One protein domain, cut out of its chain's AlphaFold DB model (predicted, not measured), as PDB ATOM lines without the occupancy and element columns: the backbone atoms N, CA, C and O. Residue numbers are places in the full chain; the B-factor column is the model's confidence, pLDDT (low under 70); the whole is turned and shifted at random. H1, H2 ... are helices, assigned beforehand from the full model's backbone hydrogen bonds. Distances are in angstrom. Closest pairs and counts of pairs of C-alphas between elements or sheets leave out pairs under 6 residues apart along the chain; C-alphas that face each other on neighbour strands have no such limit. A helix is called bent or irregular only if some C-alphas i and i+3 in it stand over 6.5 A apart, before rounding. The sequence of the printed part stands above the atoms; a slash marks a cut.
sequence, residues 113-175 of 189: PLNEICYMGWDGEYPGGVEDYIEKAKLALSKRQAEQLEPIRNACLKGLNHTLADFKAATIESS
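This is residues 113 to 175 of the 189 residues of an uncharacterized protein of Gallionellales bacterium 24-53-125 (UniProt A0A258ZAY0). A lopsided helical hairpin: the long helix H3 makes the longest axis of the domain, and the shorter helix H2 folds back side by side with part of it, running the opposite way. The one-turn helix H1 packs on residues 152 to 159 of H3, a stretch that partly overlaps the residues 157 to 167 on which H2 packs, while H1 and H2 themselves stay apart, and a long link of residues 118 to 128 joins H1 to H2. The printed part has 63 residues with three named helices, in the order H1, H2, H3 along the chain, and no named strand; the class is all helix. The outline is elongated, with spans of 43 by 24 by 16 A along the three main axes, and by its radius of gyration of the C-alphas, 12.5 A, the whole is only just compact, close to loose.

The longest helix, H3, holds 28 residues, Glu 147 to Ser 174, and measures 41.3 A from first to last C-alpha. It begins with C-alpha 147 at (-17.711, 47.426, -11.194) and ends with C-alpha 174 at (-23.382, 17.107, 16.325), and its y values fall as its z values rise between these two points. H3 is irregular: C-alphas 148 and 151 are 7.1 A apart, where about 5 A is found in a regular helix, and its line is a rough one. H2 holds 12 residues, Gly 129 to Ala 140, and measures 16.4 A from first to last C-alpha. It begins with C-alpha 129 at (-31.771, 25.002, 4.624). H1 holds four residues, Leu 114 to Ile 117, with C-alpha 114 at (-18.783, 44.343, 5.077).

H3 touches both other helices, each with a part of its length alone. H2 and H3 touch, with 7 pairs of C-alphas within 8 A, and H3 does so with residues 157 to 167 alone. The closest C-alphas of this pair are those of Ile 134 and Leu 160, 6.2 A apart, and the centres of the two helices are 10.1 A apart. The lines of H2 and H3 stand at a shallow tilt of 16 degrees, and the two run opposite ways. They form a helical hairpin, joined by a short link of 6 residues, 141 to 146. H1 and H3 touch, with 10 pairs of C-alphas within 8 A, and here H3 takes part with residues 152 to 159 alone. The closest C-alphas of H1 and H3 are those of Asn 115 and Ala 155, 4.4 A apart, and their centres are 9.6 A apart. H1 and H2, which follow each other along the chain, are apart. In H2 each O i to N i+4 pair is within hydrogen-bond range, in H3 22 of 24 are, and H1 is too short for such a pair, though its one O i to N i+3 pair is within range.

The two C-alphas farthest apart are those of Ala 146 and Ser 175, 42.9 A, while the first and last printed C-alphas, of Pro 113 and Ser 175, are 32.6 A apart. The printed part has no cut; it runs from residue 113 to residue 175 of a full chain of 189 residues. The link from H1 to H2 is long, with 11 residues. The mean pLDDT of the printed part is 79.7; it is 89 for H2, 84 for H3 and 59 for H1. Confidence is low, under 70, at residues 113 to 117, residues 119 to 125 and residue 127, a range that takes in H1 and much of the long link.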
ATOM      1  N   PRO A 113     -17.914  45.284   9.807       59.12
ATOM      2  CA  PRO A 113     -17.287  45.346   8.489       59.12
ATOM      3  C   PRO A 113     -18.072  44.525   7.452       59.12
ATOM      4  O   PRO A 113     -18.770  43.573   7.792       59.12
ATOM      5  N   LEU A 114     -17.949  44.883   6.167       58.34
ATOM      6  CA  LEU A 114     -18.783  44.343   5.077       58.34
ATOM      7  C   LEU A 114     -18.810  42.805   4.979       58.34
ATOM      8  O   LEU A 114     -19.787  42.229   4.517       58.34
ATOM      9  N   ASN A 115     -17.748  42.123   5.401       56.16
ATOM     10  CA  ASN A 115     -17.666  40.662   5.391       56.16
ATOM     11  C   ASN A 115     -18.489  39.988   6.502       56.16
ATOM     12  O   ASN A 115     -18.804  38.810   6.380       56.16
ATOM     13  N   GLU A 116     -18.831  40.714   7.567       58.66
ATOM     14  CA  GLU A 116     -19.706  40.249   8.654       58.66
ATOM     15  C   GLU A 116     -21.195  40.523   8.369       58.66
ATOM     16  O   GLU A 116     -22.064  39.940   9.005       58.66
ATOM     17  N   ILE A 117     -21.501  41.377   7.389       61.34
ATOM     18  CA  ILE A 117     -22.869  41.722   6.954       61.34
ATOM     19  C   ILE A 117     -23.562  40.529   6.294       61.34
ATOM     20  O   ILE A 117     -24.735  40.265   6.526       61.34
ATOM     21  N   CYS A 118     -22.810  39.808   5.467       71.38
ATOM     22  CA  CYS A 118     -23.261  38.619   4.749       71.38
ATOM     23  C   CYS A 118     -22.842  37.320   5.458       71.38
ATOM     24  O   CYS A 118     -23.000  36.234   4.903       71.38
ATOM     25  N   TYR A 119     -22.291  37.435   6.671       67.38
ATOM     26  CA  TYR A 119     -22.151  36.312   7.586       67.38
ATOM     27  C   TYR A 119     -23.492  36.100   8.284       67.38
ATOM     28  O   TYR A 119     -23.948  36.912   9.095       67.38
ATOM     29  N   MET A 120     -24.142  35.011   7.912       68.81
ATOM     30  CA  MET A 120     -25.454  34.640   8.417       68.81
ATOM     31  C   MET A 120     -25.237  33.579   9.493       68.81
ATOM     32  O   MET A 120     -24.395  32.700   9.308       68.81
ATOM     33  N   GLY A 121     -25.925  33.685  10.631       61.41
ATOM     34  CA  GLY A 121     -25.905  32.602  11.620       61.41
ATOM     35  C   GLY A 121     -26.589  31.379  11.019       61.41
ATOM     36  O   GLY A 121     -27.534  31.536  10.262       61.41
ATOM     37  N   TRP A 122     -26.126  30.169  11.306       61.44
ATOM     38  CA  TRP A 122     -26.735  28.955  10.746       61.44
ATOM     39  C   TRP A 122     -28.021  28.530  11.478       61.44
ATOM     40  O   TRP A 122     -28.712  27.633  11.004       61.44
ATOM     41  N   ASP A 123     -28.359  29.208  12.579       62.16
ATOM     42  CA  ASP A 123     -29.548  28.968  13.409       62.16
ATOM     43  C   ASP A 123     -30.854  29.537  12.811       62.16
ATOM     44  O   ASP A 123     -31.917  29.391  13.406       62.16
ATOM     45  N   GLY A 124     -30.782  30.222  11.663       65.19
ATOM     46  CA  GLY A 124     -31.945  30.820  10.997       65.19
ATOM     47  C   GLY A 124     -32.750  29.834  10.140       65.19
ATOM     48  O   GLY A 124     -32.210  28.873   9.584       65.19
ATOM     49  N   GLU A 125     -34.044  30.112   9.959       68.62
ATOM     50  CA  GLU A 125     -34.932  29.337   9.086       68.62
ATOM     51  C   GLU A 125     -34.754  29.731   7.611       68.62
ATOM     52  O   GLU A 125     -35.548  30.440   6.988       68.62
ATOM     53  N   TYR A 126     -33.666  29.252   7.010       77.50
ATOM     54  CA  TYR A 126     -33.392  29.521   5.604       77.50
ATOM     55  C   TYR A 126     -34.272  28.678   4.666       77.50
ATOM     56  O   TYR A 126     -34.384  27.461   4.852       77.50
ATOM     57  N   PRO A 127     -34.848  29.266   3.594       68.94
ATOM     58  CA  PRO A 127     -35.572  28.507   2.579       68.94
ATOM     59  C   PRO A 127     -34.700  27.402   1.968       68.94
ATOM     60  O   PRO A 127     -33.733  27.704   1.276       68.94
ATOM     61  N   GLY A 128     -35.069  26.138   2.201       79.94
ATOM     62  CA  GLY A 128     -34.322  24.963   1.726       79.94
ATOM     63  C   GLY A 128     -33.109  24.570   2.583       79.94
ATOM     64  O   GLY A 128     -32.386  23.647   2.218       79.94
ATOM     65  N   GLY A 129     -32.911  25.218   3.734       85.31
ATOM     66  CA  GLY A 129     -31.771  25.002   4.624       85.31
ATOM     67  C   GLY A 129     -30.557  25.870   4.281       85.31
ATOM     68  O   GLY A 129     -30.525  26.575   3.272       85.31
ATOM     69  N   VAL A 130     -29.544  25.827   5.153       85.50
ATOM     70  CA  VAL A 130     -28.352  26.692   5.077       85.50
ATOM     71  C   VAL A 130     -27.591  26.511   3.758       85.50
ATOM     72  O   VAL A 130     -27.222  27.497   3.125       85.50
ATOM     73  N   GLU A 131     -27.371  25.269   3.312       88.44
ATOM     74  CA  GLU A 131     -26.590  24.998   2.097       88.44
ATOM     75  C   GLU A 131     -27.286  25.510   0.826       88.44
ATOM     76  O   GLU A 131     -26.686  26.288   0.082       88.44
ATOM     77  N   ASP A 132     -28.557  25.150   0.616       89.44
ATOM     78  CA  ASP A 132     -29.352  25.590  -0.544       89.44
ATOM     79  C   ASP A 132     -29.479  27.119  -0.590       89.44
ATOM     80  O   ASP A 132     -29.326  27.749  -1.643       89.44
ATOM     81  N   TYR A 133     -29.679  27.750   0.568       89.12
ATOM     82  CA  TYR A 133     -29.697  29.202   0.649       89.12
ATOM     83  C   TYR A 133     -28.354  29.819   0.240       89.12
ATOM     84  O   TYR A 133     -28.333  30.759  -0.558       89.12
ATOM     85  N   ILE A 134     -27.226  29.299   0.741       89.19
ATOM     86  CA  ILE A 134     -25.891  29.810   0.396       89.19
ATOM     87  C   ILE A 134     -25.623  29.673  -1.105       89.19
ATOM     88  O   ILE A 134     -25.065  30.592  -1.713       89.19
ATOM     89  N   GLU A 135     -26.027  28.567  -1.726       91.94
ATOM     90  CA  GLU A 135     -25.900  28.378  -3.174       91.94
ATOM     91  C   GLU A 135     -26.723  29.406  -3.955       91.94
ATOM     92  O   GLU A 135     -26.190  30.090  -4.839       91.94
ATOM     93  N   LYS A 136     -27.993  29.604  -3.581       91.69
ATOM     94  CA  LYS A 136     -28.864  30.625  -4.185       91.69
ATOM     95  C   LYS A 136     -28.314  32.035  -3.998       91.69
ATOM     96  O   LYS A 136     -28.358  32.837  -4.931       91.69
ATOM     97  N   ALA A 137     -27.761  32.335  -2.827       89.69
ATOM     98  CA  ALA A 137     -27.149  33.619  -2.513       89.69
ATOM     99  C   ALA A 137     -25.902  33.876  -3.375       89.69
ATOM    100  O   ALA A 137     -25.770  34.944  -3.975       89.69
ATOM    101  N   LYS A 138     -25.019  32.881  -3.519       91.19
ATOM    102  CA  LYS A 138     -23.854  32.952  -4.418       91.19
ATOM    103  C   LYS A 138     -24.267  33.143  -5.876       91.19
ATOM    104  O   LYS A 138     -23.640  33.928  -6.582       91.19
ATOM    105  N   LEU A 139     -25.328  32.468  -6.319       92.25
ATOM    106  CA  LEU A 139     -25.879  32.640  -7.663       92.25
ATOM    107  C   LEU A 139     -26.485  34.036  -7.865       92.25
ATOM    108  O   LEU A 139     -26.316  34.638  -8.922       92.25
ATOM    109  N   ALA A 140     -27.175  34.584  -6.864       89.50
ATOM    110  CA  ALA A 140     -27.679  35.953  -6.922       89.50
ATOM    111  C   ALA A 140     -26.524  36.963  -7.063       89.50
ATOM    112  O   ALA A 140     -26.609  37.876  -7.885       89.50
ATOM    113  N   LEU A 141     -25.425  36.734  -6.335       88.50
ATOM    114  CA  LEU A 141     -24.192  37.526  -6.366       88.50
ATOM    115  C   LEU A 141     -23.310  37.308  -7.612       88.50
ATOM    116  O   LEU A 141     -22.345  38.040  -7.817       88.50
ATOM    117  N   SER A 142     -23.561  36.292  -8.438       88.19
ATOM    118  CA  SER A 142     -22.774  36.075  -9.663       88.19
ATOM    119  C   SER A 142     -23.324  36.844 -10.864       88.19
ATOM    120  O   SER A 142     -22.643  36.978 -11.885       88.19
ATOM    121  N   LYS A 143     -24.551  37.370 -10.754       85.12
ATOM    122  CA  LYS A 143     -25.201  38.143 -11.814       85.12
ATOM    123  C   LYS A 143     -24.388  39.398 -12.134       85.12
ATOM    124  O   LYS A 143     -23.806  40.028 -11.252       85.12
ATOM    125  N   ARG A 144     -24.349  39.761 -13.422       75.38
ATOM    126  CA  ARG A 144     -23.560  40.896 -13.917       75.38
ATOM    127  C   ARG A 144     -23.947  42.171 -13.173       75.38
ATOM    128  O   ARG A 144     -25.112  42.557 -13.160       75.38
ATOM    129  N   GLN A 145     -22.942  42.830 -12.622       74.75
ATOM    130  CA  GLN A 145     -23.080  44.041 -11.832       74.75
ATOM    131  C   GLN A 145     -22.131  45.120 -12.347       74.75
ATOM    132  O   GLN A 145     -21.217  44.846 -13.128       74.75
ATOM    133  N   ALA A 146     -22.366  46.348 -11.906       77.94
ATOM    134  CA  ALA A 146     -21.453  47.446 -12.145       77.94
ATOM    135  C   ALA A 146     -20.187  47.278 -11.277       77.94
ATOM    136  O   ALA A 146     -20.260  46.764 -10.161       77.94
ATOM    137  N   GLU A 147     -19.030  47.691 -11.794       82.81
ATOM    138  CA  GLU A 147     -17.711  47.426 -11.194       82.81
ATOM    139  C   GLU A 147     -17.580  47.953  -9.755       82.81
ATOM    140  O   GLU A 147     -16.950  47.329  -8.906       82.81
ATOM    141  N   GLN A 148     -18.271  49.045  -9.421       79.62
ATOM    142  CA  GLN A 148     -18.290  49.610  -8.071       79.62
ATOM    143  C   GLN A 148     -18.910  48.690  -7.003       79.62
ATOM    144  O   GLN A 148     -18.732  48.935  -5.811       79.62
ATOM    145  N   LEU A 149     -19.640  47.643  -7.402       81.31
ATOM    146  CA  LEU A 149     -20.265  46.672  -6.495       81.31
ATOM    147  C   LEU A 149     -19.364  45.456  -6.213       81.31
ATOM    148  O   LEU A 149     -19.686  44.621  -5.366       81.31
ATOM    149  N   GLU A 150     -18.204  45.369  -6.865       83.88
ATOM    150  CA  GLU A 150     -17.220  44.302  -6.662       83.88
ATOM    151  C   GLU A 150     -16.769  44.129  -5.201       83.88
ATOM    152  O   GLU A 150     -16.771  42.991  -4.716       83.88
ATOM    153  N   PRO A 151     -16.468  45.199  -4.436       82.81
ATOM    154  CA  PRO A 151     -16.100  45.052  -3.030       82.81
ATOM    155  C   PRO A 151     -17.213  44.423  -2.184       82.81
ATOM    156  O   PRO A 151     -16.935  43.585  -1.326       82.81
ATOM    157  N   ILE A 152     -18.473  44.790  -2.451       79.81
ATOM    158  CA  ILE A 152     -19.646  44.254  -1.746       79.81
ATOM    159  C   ILE A 152     -19.814  42.774  -2.084       79.81
ATOM    160  O   ILE A 152     -19.933  41.947  -1.180       79.81
ATOM    161  N   ARG A 153     -19.741  42.418  -3.374       85.50
ATOM    162  CA  ARG A 153     -19.812  41.021  -3.813       85.50
ATOM    163  C   ARG A 153     -18.756  40.166  -3.124       85.50
ATOM    164  O   ARG A 153     -19.090  39.133  -2.552       85.50
ATOM    165  N   ASN A 154     -17.498  40.595  -3.149       86.25
ATOM    166  CA  ASN A 154     -16.390  39.821  -2.592       86.25
ATOM    167  C   ASN A 154     -16.514  39.661  -1.073       86.25
ATOM    168  O   ASN A 154     -16.296  38.568  -0.546       86.25
ATOM    169  N   ALA A 155     -16.918  40.723  -0.372       82.38
ATOM    170  CA  ALA A 155     -17.195  40.658   1.056       82.38
ATOM    171  C   ALA A 155     -18.325  39.664   1.368       82.38
ATOM    172  O   ALA A 155     -18.184  38.847   2.280       82.38
ATOM    173  N   CYS A 156     -19.395  39.668   0.570       84.25
ATOM    174  CA  CYS A 156     -20.513  38.756   0.763       84.25
ATOM    175  C   CYS A 156     -20.187  37.302   0.446       84.25
ATOM    176  O   CYS A 156     -20.516  36.421   1.236       84.25
ATOM    177  N   LEU A 157     -19.459  37.040  -0.639       87.75
ATOM    178  CA  LEU A 157     -18.969  35.697  -0.948       87.75
ATOM    179  C   LEU A 157     -18.068  35.154   0.170       87.75
ATOM    180  O   LEU A 157     -18.171  33.979   0.522       87.75
ATOM    181  N   LYS A 158     -17.226  36.007   0.769       87.31
ATOM    182  CA  LYS A 158     -16.401  35.635   1.926       87.31
ATOM    183  C   LYS A 158     -17.258  35.275   3.146       87.31
ATOM    184  O   LYS A 158     -17.011  34.234   3.746       87.31
ATOM    185  N   GLY A 159     -18.252  36.097   3.487       83.56
ATOM    186  CA  GLY A 159     -19.175  35.841   4.601       83.56
ATOM    187  C   GLY A 159     -19.953  34.533   4.436       83.56
ATOM    188  O   GLY A 159     -19.933  33.692   5.329       83.56
ATOM    189  N   LEU A 160     -20.526  34.300   3.251       86.56
ATOM    190  CA  LEU A 160     -21.272  33.077   2.932       86.56
ATOM    191  C   LEU A 160     -20.399  31.815   2.988       86.56
ATOM    192  O   LEU A 160     -20.855  30.759   3.419       86.56
ATOM    193  N   ASN A 161     -19.136  31.900   2.559       88.81
ATOM    194  CA  ASN A 161     -18.197  30.783   2.691       88.81
ATOM    195  C   ASN A 161     -17.881  30.465   4.155       88.81
ATOM    196  O   ASN A 161     -17.733  29.293   4.491       88.81
ATOM    197  N   HIS A 162     -17.802  31.486   5.010       85.56
ATOM    198  CA  HIS A 162     -17.607  31.296   6.445       85.56
ATOM    199  C   HIS A 162     -18.832  30.622   7.075       85.56
ATOM    200  O   HIS A 162     -18.673  29.586   7.708       85.56
ATOM    201  N   THR A 163     -20.051  31.101   6.796       83.69
ATOM    202  CA  THR A 163     -21.286  30.439   7.258       83.69
ATOM    203  C   THR A 163     -21.337  28.966   6.833       83.69
ATOM    204  O   THR A 163     -21.683  28.105   7.637       83.69
ATOM    205  N   LEU A 164     -20.954  28.647   5.589       87.75
ATOM    206  CA  LEU A 164     -20.925  27.262   5.110       87.75
ATOM    207  C   LEU A 164     -19.906  26.401   5.869       87.75
ATOM    208  O   LEU A 164     -20.175  25.232   6.142       87.75
ATOM    209  N   ALA A 165     -18.731  26.954   6.173       86.81
ATOM    210  CA  ALA A 165     -17.702  26.257   6.936       86.81
ATOM    211  C   ALA A 165     -18.172  25.976   8.371       86.81
ATOM    212  O   ALA A 165     -18.073  24.835   8.821       86.81
ATOM    213  N   ASP A 166     -18.757  26.973   9.036       84.00
ATOM    214  CA  ASP A 166     -19.278  26.845  10.400       84.00
ATOM    215  C   ASP A 166     -20.418  25.827  10.475       84.00
ATOM    216  O   ASP A 166     -20.409  24.945  11.332       84.00
ATOM    217  N   PHE A 167     -21.358  25.877   9.527       85.12
ATOM    218  CA  PHE A 167     -22.449  24.907   9.441       85.12
ATOM    219  C   PHE A 167     -21.927  23.473   9.261       85.12
ATOM    220  O   PHE A 167     -22.386  22.535   9.919       85.12
ATOM    221  N   LYS A 168     -20.916  23.281   8.407       86.38
ATOM    222  CA  LYS A 168     -20.271  21.973   8.227       86.38
ATOM    223  C   LYS A 168     -19.546  21.512   9.490       86.38
ATOM    224  O   LYS A 168     -19.646  20.343   9.849       86.38
ATOM    225  N   ALA A 169     -18.856  22.406  10.191       83.94
ATOM    226  CA  ALA A 169     -18.215  22.077  11.460       83.94
ATOM    227  C   ALA A 169     -19.248  21.651  12.521       83.94
ATOM    228  O   ALA A 169     -19.098  20.588  13.127       83.94
ATOM    229  N   ALA A 170     -20.342  22.403  12.670       81.69
ATOM    230  CA  ALA A 170     -21.418  22.114  13.619       81.69
ATOM    231  C   ALA A 170     -22.155  20.797  13.309       81.69
ATOM    232  O   ALA A 170     -22.467  20.015  14.211       81.69
ATOM    233  N   THR A 171     -22.405  20.494  12.032       80.62
ATOM    234  CA  THR A 171     -23.012  19.212  11.617       80.62
ATOM    235  C   THR A 171     -22.080  18.021  11.865       80.62
ATOM    236  O   THR A 171     -22.532  16.948  12.270       80.62
ATOM    237  N   ILE A 172     -20.763  18.194  11.692       79.06
ATOM    238  CA  ILE A 172     -19.771  17.173  12.059       79.06
ATOM    239  C   ILE A 172     -19.763  16.962  13.576       79.06
ATOM    240  O   ILE A 172     -19.832  15.821  14.036       79.06
ATOM    241  N   GLU A 173     -19.707  18.040  14.358       76.31
ATOM    242  CA  GLU A 173     -19.660  17.985  15.820       76.31
ATOM    243  C   GLU A 173     -20.928  17.368  16.432       76.31
ATOM    244  O   GLU A 173     -20.838  16.534  17.337       76.31
ATOM    245  N   SER A 174     -22.102  17.683  15.888       77.50
ATOM    246  CA  SER A 174     -23.382  17.107  16.325       77.50
ATOM    247  C   SER A 174     -23.611  15.665  15.848       77.50
ATOM    248  O   SER A 174     -24.519  14.996  16.342       77.50
ATOM    249  N   SER A 175     -22.775  15.129  14.947       71.19
ATOM    250  CA  SER A 175     -22.945  13.765  14.433       71.19
ATOM    251  C   SER A 175     -22.800  12.707  15.543       71.19
ATOM    252  O   SER A 175     -21.762  12.646  16.214       71.19
TER     253      SER A 175